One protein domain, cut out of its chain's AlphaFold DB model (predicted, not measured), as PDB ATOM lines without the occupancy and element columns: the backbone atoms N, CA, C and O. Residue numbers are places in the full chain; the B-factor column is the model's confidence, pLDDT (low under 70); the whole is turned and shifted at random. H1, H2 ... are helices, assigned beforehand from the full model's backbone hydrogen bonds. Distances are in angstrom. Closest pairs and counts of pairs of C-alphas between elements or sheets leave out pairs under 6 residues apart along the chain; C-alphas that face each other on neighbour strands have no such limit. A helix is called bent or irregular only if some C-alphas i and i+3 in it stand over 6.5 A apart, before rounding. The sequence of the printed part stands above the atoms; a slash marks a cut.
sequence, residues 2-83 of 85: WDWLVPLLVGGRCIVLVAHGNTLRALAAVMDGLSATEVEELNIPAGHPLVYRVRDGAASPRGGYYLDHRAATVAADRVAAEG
ATOM      1  N   TRP A   2     -75.520  19.545  48.051       93.19
ATOM      2  CA  TRP A   2     -75.914  20.956  48.171       93.19
ATOM      3  C   TRP A   2     -75.270  21.688  49.359       93.19
ATOM      4  O   TRP A   2     -74.606  22.699  49.149       93.19
ATOM      5  N   ASP A   3     -75.327  21.107  50.559       93.25
ATOM      6  CA  ASP A   3     -74.726  21.688  51.775       93.25
ATOM      7  C   ASP A   3     -73.217  21.951  51.654       93.25
ATOM      8  O   ASP A   3     -72.672  22.826  52.319       93.25
ATOM      9  N   TRP A   4     -72.529  21.207  50.781       94.75
ATOM     10  CA  TRP A   4     -71.108  21.403  50.498       94.75
ATOM     11  C   TRP A   4     -70.861  22.477  49.429       94.75
ATOM     12  O   TRP A   4     -69.854  23.182  49.478       94.75
ATOM     13  N   LEU A   5     -71.778  22.633  48.471       95.38
ATOM     14  CA  LEU A   5     -71.672  23.623  47.398       95.38
ATOM     15  C   LEU A   5     -71.992  25.040  47.882       95.38
ATOM     16  O   LEU A   5     -71.306  25.981  47.484       95.38
ATOM     17  N   VAL A   6     -73.005  25.205  48.740       94.81
ATOM     18  CA  VAL A   6     -73.491  26.531  49.166       94.81
ATOM     19  C   VAL A   6     -72.383  27.410  49.758       94.81
ATOM     20  O   VAL A   6     -72.230  28.532  49.271       94.81
ATOM     21  N   PRO A   7     -71.549  26.954  50.716       95.38
ATOM     22  CA  PRO A   7     -70.481  27.791  51.267       95.38
ATOM     23  C   PRO A   7     -69.466  28.244  50.210       95.38
ATOM     24  O   PRO A   7     -68.967  29.367  50.268       95.38
ATOM     25  N   LEU A   8     -69.179  27.398  49.214       96.19
ATOM     26  CA  LEU A   8     -68.259  27.725  48.123       96.19
ATOM     27  C   LEU A   8     -68.855  28.784  47.187       96.19
ATOM     28  O   LEU A   8     -68.158  29.724  46.801       96.19
ATOM     29  N   LEU A   9     -70.138  28.646  46.849       95.31
ATOM     30  CA  LEU A   9     -70.873  29.585  45.997       95.31
ATOM     31  C   LEU A   9     -71.034  30.948  46.687       95.31
ATOM     32  O   LEU A   9     -70.773  31.978  46.068       95.31
ATOM     33  N   VAL A  10     -71.373  30.960  47.981       93.88
ATOM     34  CA  VAL A  10     -71.414  32.180  48.811       93.88
ATOM     35  C   VAL A  10     -70.023  32.812  48.925       93.88
ATOM     36  O   VAL A  10     -69.899  34.033  48.883       93.88
ATOM     37  N   GLY A  11     -68.966  31.998  48.968       94.94
ATOM     38  CA  GLY A  11     -67.571  32.441  48.887       94.94
ATOM     39  C   GLY A  11     -67.132  32.968  47.512       94.94
ATOM     40  O   GLY A  11     -65.940  33.196  47.307       94.94
ATOM     41  N   GLY A  12     -68.052  33.135  46.556       94.69
ATOM     42  CA  GLY A  12     -67.789  33.715  45.237       94.69
ATOM     43  C   GLY A  12     -67.193  32.743  44.217       94.69
ATOM     44  O   GLY A  12     -66.748  33.168  43.149       94.69
ATOM     45  N   ARG A  13     -67.156  31.437  44.511       96.88
ATOM     46  CA  ARG A  13     -66.650  30.440  43.560       96.88
ATOM     47  C   ARG A  13     -67.672  30.208  42.452       96.88
ATOM     48  O   ARG A  13     -68.854  30.021  42.711       96.88
ATOM     49  N   CYS A  14     -67.186  30.143  41.217       96.25
ATOM     50  CA  CYS A  14     -67.946  29.606  40.095       96.25
ATOM     51  C   CYS A  14     -67.671  28.101  39.990       96.25
ATOM     52  O   CYS A  14     -66.508  27.687  39.999       96.25
ATOM     53  N   ILE A  15     -68.726  27.289  39.927       96.56
ATOM     54  CA  ILE A  15     -68.640  25.826  39.905       96.56
ATOM     55  C   ILE A  15     -69.361  25.321  38.659       96.56
ATOM     56  O   ILE A  15     -70.494  25.714  38.393       96.56
ATOM     57  N   VAL A  16     -68.709  24.423  37.920       96.94
ATOM     58  CA  VAL A  16     -69.327  23.663  36.831       96.94
ATOM     59  C   VAL A  16     -69.541  22.234  37.318       96.94
ATOM     60  O   VAL A  16     -68.601  21.590  37.781       96.94
ATOM     61  N   LEU A  17     -70.776  21.748  37.219       95.81
ATOM     62  CA  LEU A  17     -71.147  20.374  37.545       95.81
ATOM     63  C   LEU A  17     -71.505  19.638  36.257       95.81
ATOM     64  O   LEU A  17     -72.314  20.121  35.470       95.81
ATOM     65  N   VAL A  18     -70.915  18.461  36.064       96.25
ATOM     66  CA  VAL A  18     -71.217  17.566  34.942       96.25
ATOM     67  C   VAL A  18     -71.666  16.234  35.525       96.25
ATOM     68  O   VAL A  18     -70.926  15.604  36.278       96.25
ATOM     69  N   ALA A  19     -72.896  15.836  35.216       95.31
ATOM     70  CA  ALA A  19     -73.515  14.609  35.704       95.31
ATOM     71  C   ALA A  19     -74.612  14.144  34.730       95.31
ATOM     72  O   ALA A  19     -74.854  14.778  33.704       95.31
ATOM     73  N   HIS A  20     -75.282  13.041  35.060       93.19
ATOM     74  CA  HIS A  20     -76.425  12.527  34.303       93.19
ATOM     75  C   HIS A  20     -77.742  13.199  34.722       93.19
ATOM     76  O   HIS A  20     -77.847  13.712  35.841       93.19
ATOM     77  N   GLY A  21     -78.764  13.129  33.858       90.94
ATOM     78  CA  GLY A  21     -80.081  13.750  34.071       90.94
ATOM     79  C   GLY A  21     -80.688  13.428  35.438       90.94
ATOM     80  O   GLY A  21     -81.057  14.335  36.173       90.94
ATOM     81  N   ASN A  22     -80.675  12.160  35.860       91.94
ATOM     82  CA  ASN A  22     -81.210  11.749  37.168       91.94
ATOM     83  C   ASN A  22     -80.511  12.434  38.352       91.94
ATOM     84  O   ASN A  22     -81.165  12.888  39.289       91.94
ATOM     85  N   THR A  23     -79.181  12.543  38.310       94.38
ATOM     86  CA  THR A  23     -78.409  13.215  39.362       94.38
ATOM     87  C   THR A  23     -78.679  14.717  39.371       94.38
ATOM     88  O   THR A  23     -78.815  15.306  40.442       94.38
ATOM     89  N   LEU A  24     -78.787  15.336  38.192       95.44
ATOM     90  CA  LEU A  24     -79.098  16.760  38.070       95.44
ATOM     91  C   LEU A  24     -80.520  17.072  38.553       95.44
ATOM     92  O   LEU A  24     -80.699  18.047  39.277       95.44
ATOM     93  N   ARG A  25     -81.506  16.220  38.247       95.06
ATOM     94  CA  ARG A  25     -82.886  16.350  38.746       95.06
ATOM     95  C   ARG A  25     -82.963  16.207  40.258       95.06
ATOM     96  O   ARG A  25     -83.615  17.016  40.906       95.06
ATOM     97  N   ALA A  26     -82.239  15.249  40.836       94.88
ATOM     98  CA  ALA A  26     -82.149  15.112  42.290       94.88
ATOM     99  C   ALA A  26     -81.514  16.349  42.951       94.88
ATOM    100  O   ALA A  26     -81.952  16.776  44.017       94.88
ATOM    101  N   LEU A  27     -80.502  16.954  42.320       96.12
ATOM    102  CA  LEU A  27     -79.914  18.197  42.817       96.12
ATOM    103  C   LEU A  27     -80.891  19.376  42.695       96.12
ATOM    104  O   LEU A  27     -81.048  20.118  43.661       96.12
ATOM    105  N   ALA A  28     -81.573  19.524  41.556       96.06
ATOM    106  CA  ALA A  28     -82.613  20.535  41.360       96.06
ATOM    107  C   ALA A  28     -83.746  20.381  42.385       96.06
ATOM    108  O   ALA A  28     -84.158  21.370  42.980       96.06
ATOM    109  N   ALA A  29     -84.161  19.147  42.691       96.25
ATOM    110  CA  ALA A  29     -85.165  18.862  43.712       96.25
ATOM    111  C   ALA A  29     -84.813  19.473  45.073       96.25
ATOM    112  O   ALA A  29     -85.655  20.106  45.708       96.25
ATOM    113  N   VAL A  30     -83.552  19.331  45.493       95.81
ATOM    114  CA  VAL A  30     -83.050  19.903  46.750       95.81
ATOM    115  C   VAL A  30     -82.925  21.426  46.666       95.81
ATOM    116  O   VAL A  30     -83.328  22.117  47.596       95.81
ATOM    117  N   MET A  31     -82.370  21.955  45.571       95.44
ATOM    118  CA  MET A  31     -82.131  23.396  45.410       95.44
ATOM    119  C   MET A  31     -83.427  24.207  45.314       95.44
ATOM    120  O   MET A  31     -83.506  25.302  45.870       95.44
ATOM    121  N   ASP A  32     -84.423  23.666  44.617       95.31
ATOM    122  CA  ASP A  32     -85.677  24.344  44.287       95.31
ATOM    123  C   ASP A  32     -86.853  23.909  45.175       95.31
ATOM    124  O   ASP A  32     -87.969  24.411  45.000       95.31
ATOM    125  N   GLY A  33     -86.623  22.978  46.110       95.00
ATOM    126  CA  GLY A  33     -87.662  22.419  46.975       95.00
ATOM    127  C   GLY A  33     -88.802  21.792  46.172       95.00
ATOM    128  O   GLY A  33     -89.968  22.088  46.430       95.00
ATOM    129  N   LEU A  34     -88.467  21.003  45.147       96.38
ATOM    130  CA  LEU A  34     -89.455  20.406  44.249       96.38
ATOM    131  C   LEU A  34     -90.216  19.274  44.950       96.38
ATOM    132  O   LEU A  34     -89.633  18.464  45.677       96.38
ATOM    133  N   SER A  35     -91.514  19.188  44.683       96.56
ATOM    134  CA  SER A  35     -92.334  18.023  45.019       96.56
ATOM    135  C   SER A  35     -91.979  16.810  44.150       96.56
ATOM    136  O   SER A  35     -91.362  16.947  43.097       96.56
ATOM    137  N   ALA A  36     -92.401  15.609  44.561       93.44
ATOM    138  CA  ALA A  36     -92.172  14.391  43.780       93.44
ATOM    139  C   ALA A  36     -92.717  14.508  42.343       93.44
ATOM    140  O   ALA A  36     -92.005  14.194  41.397       93.44
ATOM    141  N   THR A  37     -93.928  15.049  42.185       94.31
ATOM    142  CA  THR A  37     -94.554  15.283  40.876       94.31
ATOM    143  C   THR A  37     -93.756  16.272  40.027       94.31
ATOM    144  O   THR A  37     -93.482  15.999  38.866       94.31
ATOM    145  N   GLU A  38     -93.290  17.382  40.608       95.38
ATOM    146  CA  GLU A  38     -92.444  18.338  39.875       95.38
ATOM    147  C   GLU A  38     -91.109  17.718  39.435       95.38
ATOM    148  O   GLU A  38     -90.593  18.060  38.375       95.38
ATOM    149  N   VAL A  39     -90.534  16.802  40.224       94.19
ATOM    150  CA  VAL A  39     -89.302  16.083  39.850       94.19
ATOM    151  C   VAL A  39     -89.551  15.081  38.719       94.19
ATOM    152  O   VAL A  39     -88.689  14.917  37.852       94.19
ATOM    153  N   GLU A  40     -90.704  14.412  38.725       90.94
ATOM    154  CA  GLU A  40     -91.120  13.492  37.661       90.94
ATOM    155  C   GLU A  40     -91.332  14.222  36.329       90.94
ATOM    156  O   GLU A  40     -90.914  13.720  35.287       90.94
ATOM    157  N   GLU A  41     -91.906  15.425  36.368       91.75
ATOM    158  CA  GLU A  41     -92.167  16.259  35.186       91.75
ATOM    159  C   GLU A  41     -90.933  17.042  34.704       91.75
ATOM    160  O   GLU A  41     -90.879  17.498  33.555       91.75
ATOM    161  N   LEU A  42     -89.918  17.199  35.557       93.56
ATOM    162  CA  LEU A  42     -88.691  17.904  35.212       93.56
ATOM    163  C   LEU A  42     -87.872  17.098  34.199       93.56
ATOM    164  O   LEU A  42     -87.371  16.020  34.509       93.56
ATOM    165  N   ASN A  43     -87.646  17.677  33.017       93.31
ATOM    166  CA  ASN A  43     -86.759  17.137  31.987       93.31
ATOM    167  C   ASN A  43     -85.572  18.087  31.776       93.31
ATOM    168  O   ASN A  43     -85.753  19.259  31.438       93.31
ATOM    169  N   ILE A  44     -84.348  17.591  31.995       93.94
ATOM    170  CA  ILE A  44     -83.109  18.364  31.825       93.94
ATOM    171  C   ILE A  44     -82.396  17.847  30.569       93.94
ATOM    172  O   ILE A  44     -81.825  16.755  30.607       93.94
ATOM    173  N   PRO A  45     -82.391  18.600  29.457       94.88
ATOM    174  CA  PRO A  45     -81.820  18.125  28.210       94.88
ATOM    175  C   PRO A  45     -80.293  18.066  28.272       94.88
ATOM    176  O   PRO A  45     -79.616  18.981  28.752       94.88
ATOM    177  N   ALA A  46     -79.725  16.999  27.711       92.81
ATOM    178  CA  ALA A  46     -78.280  16.832  27.626       92.81
ATOM    179  C   ALA A  46     -77.631  17.947  26.787       92.81
ATOM    180  O   ALA A  46     -78.188  18.401  25.787       92.81
ATOM    181  N   GLY A  47     -76.431  18.381  27.183       93.88
ATOM    182  CA  GLY A  47     -75.643  19.361  26.426       93.88
ATOM    183  C   GLY A  47     -76.140  20.809  26.503       93.88
ATOM    184  O   GLY A  47     -75.602  21.655  25.794       93.88
ATOM    185  N   HIS A  48     -77.115  21.116  27.363       96.12
ATOM    186  CA  HIS A  48     -77.639  22.469  27.550       96.12
ATOM    187  C   HIS A  48     -77.276  22.991  28.949       96.12
ATOM    188  O   HIS A  48     -77.785  22.470  29.944       96.12
ATOM    189  N   PRO A  49     -76.396  24.002  29.070       96.94
ATOM    190  CA  PRO A  49     -75.999  24.525  30.374       96.94
ATOM    191  C   PRO A  49     -77.166  25.201  31.110       96.94
ATOM    192  O   PRO A  49     -77.674  26.233  30.661       96.94
ATOM    193  N   LEU A  50     -77.552  24.633  32.255       97.06
ATOM    194  CA  LEU A  50     -78.514  25.198  33.202       97.06
ATOM    195  C   LEU A  50     -77.769  25.955  34.305       97.06
ATOM    196  O   LEU A  50     -76.966  25.377  35.040       97.06
ATOM    197  N   VAL A  51     -78.024  27.255  34.418       97.12
ATOM    198  CA  VAL A  51     -77.329  28.142  35.350       97.12
ATOM    199  C   VAL A  51     -78.196  28.418  36.565       97.12
ATOM    200  O   VAL A  51     -79.273  29.002  36.465       97.12
ATOM    201  N   TYR A  52     -77.656  28.087  37.731       96.88
ATOM    202  CA  TYR A  52     -78.188  28.509  39.018       96.88
ATOM    203  C   TYR A  52     -77.360  29.663  39.576       96.88
ATOM    204  O   TYR A  52     -76.131  29.668  39.500       96.88
ATOM    205  N   ARG A  53     -78.041  30.651  40.160       95.31
ATOM    206  CA  ARG A  53     -77.411  31.659  41.018       95.31
ATOM    207  C   ARG A  53     -77.831  31.393  42.453       95.31
ATOM    208  O   ARG A  53     -78.964  30.989  42.694       95.31
ATOM    209  N   VAL A  54     -76.924  31.651  43.387       94.56
ATOM    210  CA  VAL A  54     -77.198  31.549  44.821       94.56
ATOM    211  C   VAL A  54     -77.228  32.946  45.418       94.56
ATOM    212  O   VAL A  54     -76.311  33.737  45.193       94.56
ATOM    213  N   ARG A  55     -78.295  33.255  46.152       91.75
ATOM    214  CA  ARG A  55     -78.474  34.489  46.924       91.75
ATOM    215  C   ARG A  55     -78.936  34.104  48.317       91.75
ATOM    216  O   ARG A  55     -79.818  33.264  48.447       91.75
ATOM    217  N   ASP A  56     -78.294  34.663  49.338       91.00
ATOM    218  CA  ASP A  56     -78.614  34.391  50.745       91.00
ATOM    219  C   ASP A  56     -78.664  32.887  51.086       91.00
ATOM    220  O   ASP A  56     -79.489  32.424  51.865       91.00
ATOM    221  N   GLY A  57     -77.778  32.100  50.459       90.31
ATOM    222  CA  GLY A  57     -77.692  30.649  50.653       90.31
ATOM    223  C   GLY A  57     -78.743  29.817  49.907       90.31
ATOM    224  O   GLY A  57     -78.704  28.592  49.996       90.31
ATOM    225  N   ALA A  58     -79.637  30.443  49.138       92.88
ATOM    226  CA  ALA A  58     -80.690  29.774  48.378       92.88
ATOM    227  C   ALA A  58     -80.531  29.964  46.861       92.88
ATOM    228  O   ALA A  58     -80.021  30.986  46.392       92.88
ATOM    229  N   ALA A  59     -80.991  28.985  46.079       94.50
ATOM    230  CA  ALA A  59     -81.109  29.126  44.631       94.50
ATOM    231  C   ALA A  59     -82.116  30.238  44.286       94.50
ATOM    232  O   ALA A  59     -83.251  30.238  44.759       94.50
ATOM    233  N   SER A  60     -81.696  31.221  43.486       94.25
ATOM    234  CA  SER A  60     -82.525  32.375  43.131       94.25
ATOM    235  C   SER A  60     -82.159  32.921  41.741       94.25
ATOM    236  O   SER A  60     -81.049  33.437  41.565       94.25
ATOM    237  N   PRO A  61     -83.062  32.854  40.742       94.62
ATOM    238  CA  PRO A  61     -84.437  32.356  40.833       94.62
ATOM    239  C   PRO A  61     -84.512  30.826  40.955       94.62
ATOM    240  O   PRO A  61     -83.596  30.117  40.535       94.62
ATOM    241  N   ARG A  62     -85.636  30.338  41.496       94.44
ATOM    242  CA  ARG A  62     -86.006  28.917  41.474       94.44
ATOM    243  C   ARG A  62     -86.026  28.410  40.028       94.44
ATOM    244  O   ARG A  62     -86.555  29.099  39.157       94.44
ATOM    245  N   GLY A  63     -85.456  27.236  39.781       94.00
ATOM    246  CA  GLY A  63     -85.364  26.608  38.459       94.00
ATOM    247  C   GLY A  63     -84.218  27.125  37.583       94.00
ATOM    248  O   GLY A  63     -84.000  26.596  36.496       94.00
ATOM    249  N   GLY A  64     -83.468  28.136  38.039       95.44
ATOM    250  CA  GLY A  64     -82.349  28.696  37.285       95.44
ATOM    251  C   GLY A  64     -82.758  29.242  35.911       95.44
ATOM    252  O   GLY A  64     -83.884  29.689  35.697       95.44
ATOM    253  N   TYR A  65     -81.809  29.264  34.977       96.38
ATOM    254  CA  TYR A  65     -82.062  29.608  33.576       96.38
ATOM    255  C   TYR A  65     -81.057  28.916  32.656       96.38
ATOM    256  O   TYR A  65     -79.878  28.783  32.986       96.38
ATOM    257  N   TYR A  66     -81.506  28.492  31.478       97.06
ATOM    258  CA  TYR A  66     -80.613  27.965  30.449       97.06
ATOM    259  C   TYR A  66     -79.861  29.100  29.748       97.06
ATOM    260  O   TYR A  66     -80.437  30.157  29.490       97.06
ATOM    261  N   LEU A  67     -78.586  28.872  29.407       96.31
ATOM    262  CA  LEU A  67     -77.799  29.845  28.634       96.31
ATOM    263  C   LEU A  67     -78.387  30.096  27.237       96.31
ATOM    264  O   LEU A  67     -78.404  31.236  26.784       96.31
ATOM    265  N   ASP A  68     -78.904  29.049  26.588       96.94
ATOM    266  CA  ASP A  68     -79.744  29.146  25.392       96.94
ATOM    267  C   ASP A  68     -81.126  28.572  25.715       96.94
ATOM    268  O   ASP A  68     -81.353  27.361  25.666       96.94
ATOM    269  N   HIS A  69     -82.047  29.458  26.092       95.31
ATOM    270  CA  HIS A  69     -83.400  29.077  26.486       95.31
ATOM    271  C   HIS A  69     -84.165  28.382  25.355       95.31
ATOM    272  O   HIS A  69     -84.816  27.369  25.590       95.31
ATOM    273  N   ARG A  70     -84.058  28.883  24.119       96.12
ATOM    274  CA  ARG A  70     -84.828  28.350  22.989       96.12
ATOM    275  C   ARG A  70     -84.382  26.934  22.644       96.12
ATOM    276  O   ARG A  70     -85.231  26.062  22.470       96.12
ATOM    277  N   ALA A  71     -83.073  26.714  22.529       96.06
ATOM    278  CA  ALA A  71     -82.539  25.388  22.231       96.06
ATOM    279  C   ALA A  71     -82.879  24.392  23.348       96.06
ATOM    280  O   ALA A  71     -83.334  23.283  23.065       96.06
ATOM    281  N   ALA A  72     -82.743  24.820  24.609       95.94
ATOM    282  CA  ALA A  72     -83.053  23.985  25.762       95.94
ATOM    283  C   ALA A  72     -84.531  23.584  25.822       95.94
ATOM    284  O   ALA A  72     -84.810  22.414  26.053       95.94
ATOM    285  N   THR A  73     -85.473  24.497  25.565       93.94
ATOM    286  CA  THR A  73     -86.907  24.159  25.544       93.94
ATOM    287  C   THR A  73     -87.216  23.092  24.498       93.94
ATOM    288  O   THR A  73     -87.775  22.056  24.836       93.94
ATOM    289  N   VAL A  74     -86.761  23.280  23.253       95.50
ATOM    290  CA  VAL A  74     -86.980  22.292  22.179       95.50
ATOM    291  C   VAL A  74     -86.369  20.933  22.536       95.50
ATOM    292  O   VAL A  74     -86.948  19.886  22.249       95.50
ATOM    293  N   ALA A  75     -85.189  20.930  23.157       94.12
ATOM    294  CA  ALA A  75     -84.530  19.698  23.563       94.12
ATOM    295  C   ALA A  75     -85.237  19.011  24.744       94.12
ATOM    296  O   ALA A  75     -85.337  17.787  24.744       94.12
ATOM    297  N   ALA A  76     -85.737  19.772  25.722       92.50
ATOM    298  CA  ALA A  76     -86.485  19.245  26.862       92.50
ATOM    299  C   ALA A  76     -87.816  18.619  26.418       92.50
ATOM    300  O   ALA A  76     -88.136  17.514  26.853       92.50
ATOM    301  N   ASP A  77     -88.530  19.264  25.489       93.88
ATOM    302  CA  ASP A  77     -89.763  18.727  24.900       93.88
ATOM    303  C   ASP A  77     -89.508  17.389  24.190       93.88
ATOM    304  O   ASP A  77     -90.307  16.456  24.288       93.88
ATOM    305  N   ARG A  78     -88.359  17.259  23.510       93.00
ATOM    306  CA  ARG A  78     -87.959  15.999  22.873       93.00
ATOM    307  C   ARG A  78     -87.695  14.895  23.898       93.00
ATOM    308  O   ARG A  78     -88.180  13.787  23.710       93.00
ATOM    309  N   VAL A  79     -86.974  15.200  24.979       89.75
ATOM    310  CA  VAL A  79     -86.728  14.243  26.074       89.75
ATOM    311  C   VAL A  79     -88.049  13.764  26.684       89.75
ATOM    312  O   VAL A  79     -88.245  12.566  26.879       89.75
ATOM    313  N   ALA A  80     -88.991  14.681  26.919       89.75
ATOM    314  CA  ALA A  80     -90.313  14.336  27.433       89.75
ATOM    315  C   ALA A  80     -91.079  13.395  26.480       89.75
ATOM    316  O   ALA A  80     -91.668  12.409  26.923       89.75
ATOM    317  N   ALA A  81     -91.032  13.654  25.168       90.12
ATOM    318  CA  ALA A  81     -91.686  12.821  24.156       90.12
ATOM    319  C   ALA A  81     -91.091  11.401  24.039       90.12
ATOM    320  O   ALA A  81     -91.793  10.475  23.638       90.12
ATOM    321  N   GLU A  82     -89.820  11.216  24.406       88.12
ATOM    322  CA  GLU A  82     -89.113   9.926  24.385       88.12
ATOM    323  C   GLU A  82     -89.389   9.055  25.629       88.12
ATOM    324  O   GLU A  82     -88.847   7.957  25.751       88.12
ATOM    325  N   GLY A  83     -90.271   9.501  26.534       80.75
ATOM    326  CA  GLY A  83     -90.595   8.796  27.779       80.75
ATOM    327  C   GLY A  83     -89.779   9.263  28.987       80.75
ATOM    328  O   GLY A  83     -89.842   8.636  30.045       80.75
TER     329      GLY A  83
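This is residues 2 to 83 of the 85 residues of the protein "Phosphoglycerate mutase" of Actinomycetales bacterium (UniProt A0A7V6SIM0). The longest helix, H4, stands at one end of the model and H1 at the other, and between them runs a long stretch with no named element, residues 42 to 68, which passes from the H4 end to the H1 end and back again. H2 and H3 lie along one side of this looping stretch, so that the helices are set round loops and do not form a bundle. The printed part has 82 residues with four named helices, in the order H1, H2, H3, H4, and no named strand; the class is all helix, though under half of the residues, 40 of 82, are in named elements. The whole is compact, with a radius of gyration of the C-alphas of 12.9 A, and spans 39 by 26 by 21 A.

H4, residues 69 to 81, touches no helix. H3, residues 36 to 41, is only just apart from it, the closest C-alphas of the two being 8.2 A apart. H2, residues 21 to 32, is apart from H4. H2 and H3 only just touch, with 3 pairs of C-alphas within 8 A; the closest C-alphas are those of Ala 29 and Val 39, 6.3 A apart, and H2 touches H3 with residues 25 to 29 alone. Their tilt is steep, 53 degrees, opposite ways. H1, residues 2 to 10, and H2 only just touch, also with 3 pairs within 8 A; the closest C-alphas are those of Trp 2 and Met 31, 7.2 A apart, and H2 touches H1 with residues 27 to 31 alone. Their tilt is steep, 66 degrees, the same way. H1 is apart from H3 and H4. Every O i to N i+4 pair is within hydrogen-bond range in H2, H3 and H4, and 3 of 5 are in H1.

H4 is 18.4 A long, from C-alpha 69 at (-83.400, 29.077, 26.486) to C-alpha 81 at (-91.686, 12.821, 24.156). H2 is 15.7 A long and H3 8.8 A. H1 is 12.1 A long and begins with C-alpha 2 at (-75.914, 20.956, 48.171); it is neither bent nor irregular, but only just: C-alphas 4 and 7 are 6.5 A apart. Residues 50 to 51 pair antiparallel with residues 65 to 66, and residues 54 to 55 with residues 58 to 59.

The two C-alphas farthest apart, those of Gly 11 and Ala 81, are 39.7 A apart. The printed part has no cut. The link from H3 to H4 is long, with 27 residues; that from H1 to H2 is short and that from H2 to H3 tight. The mean pLDDT of the printed part is 94.3, and no printed residue is under 70.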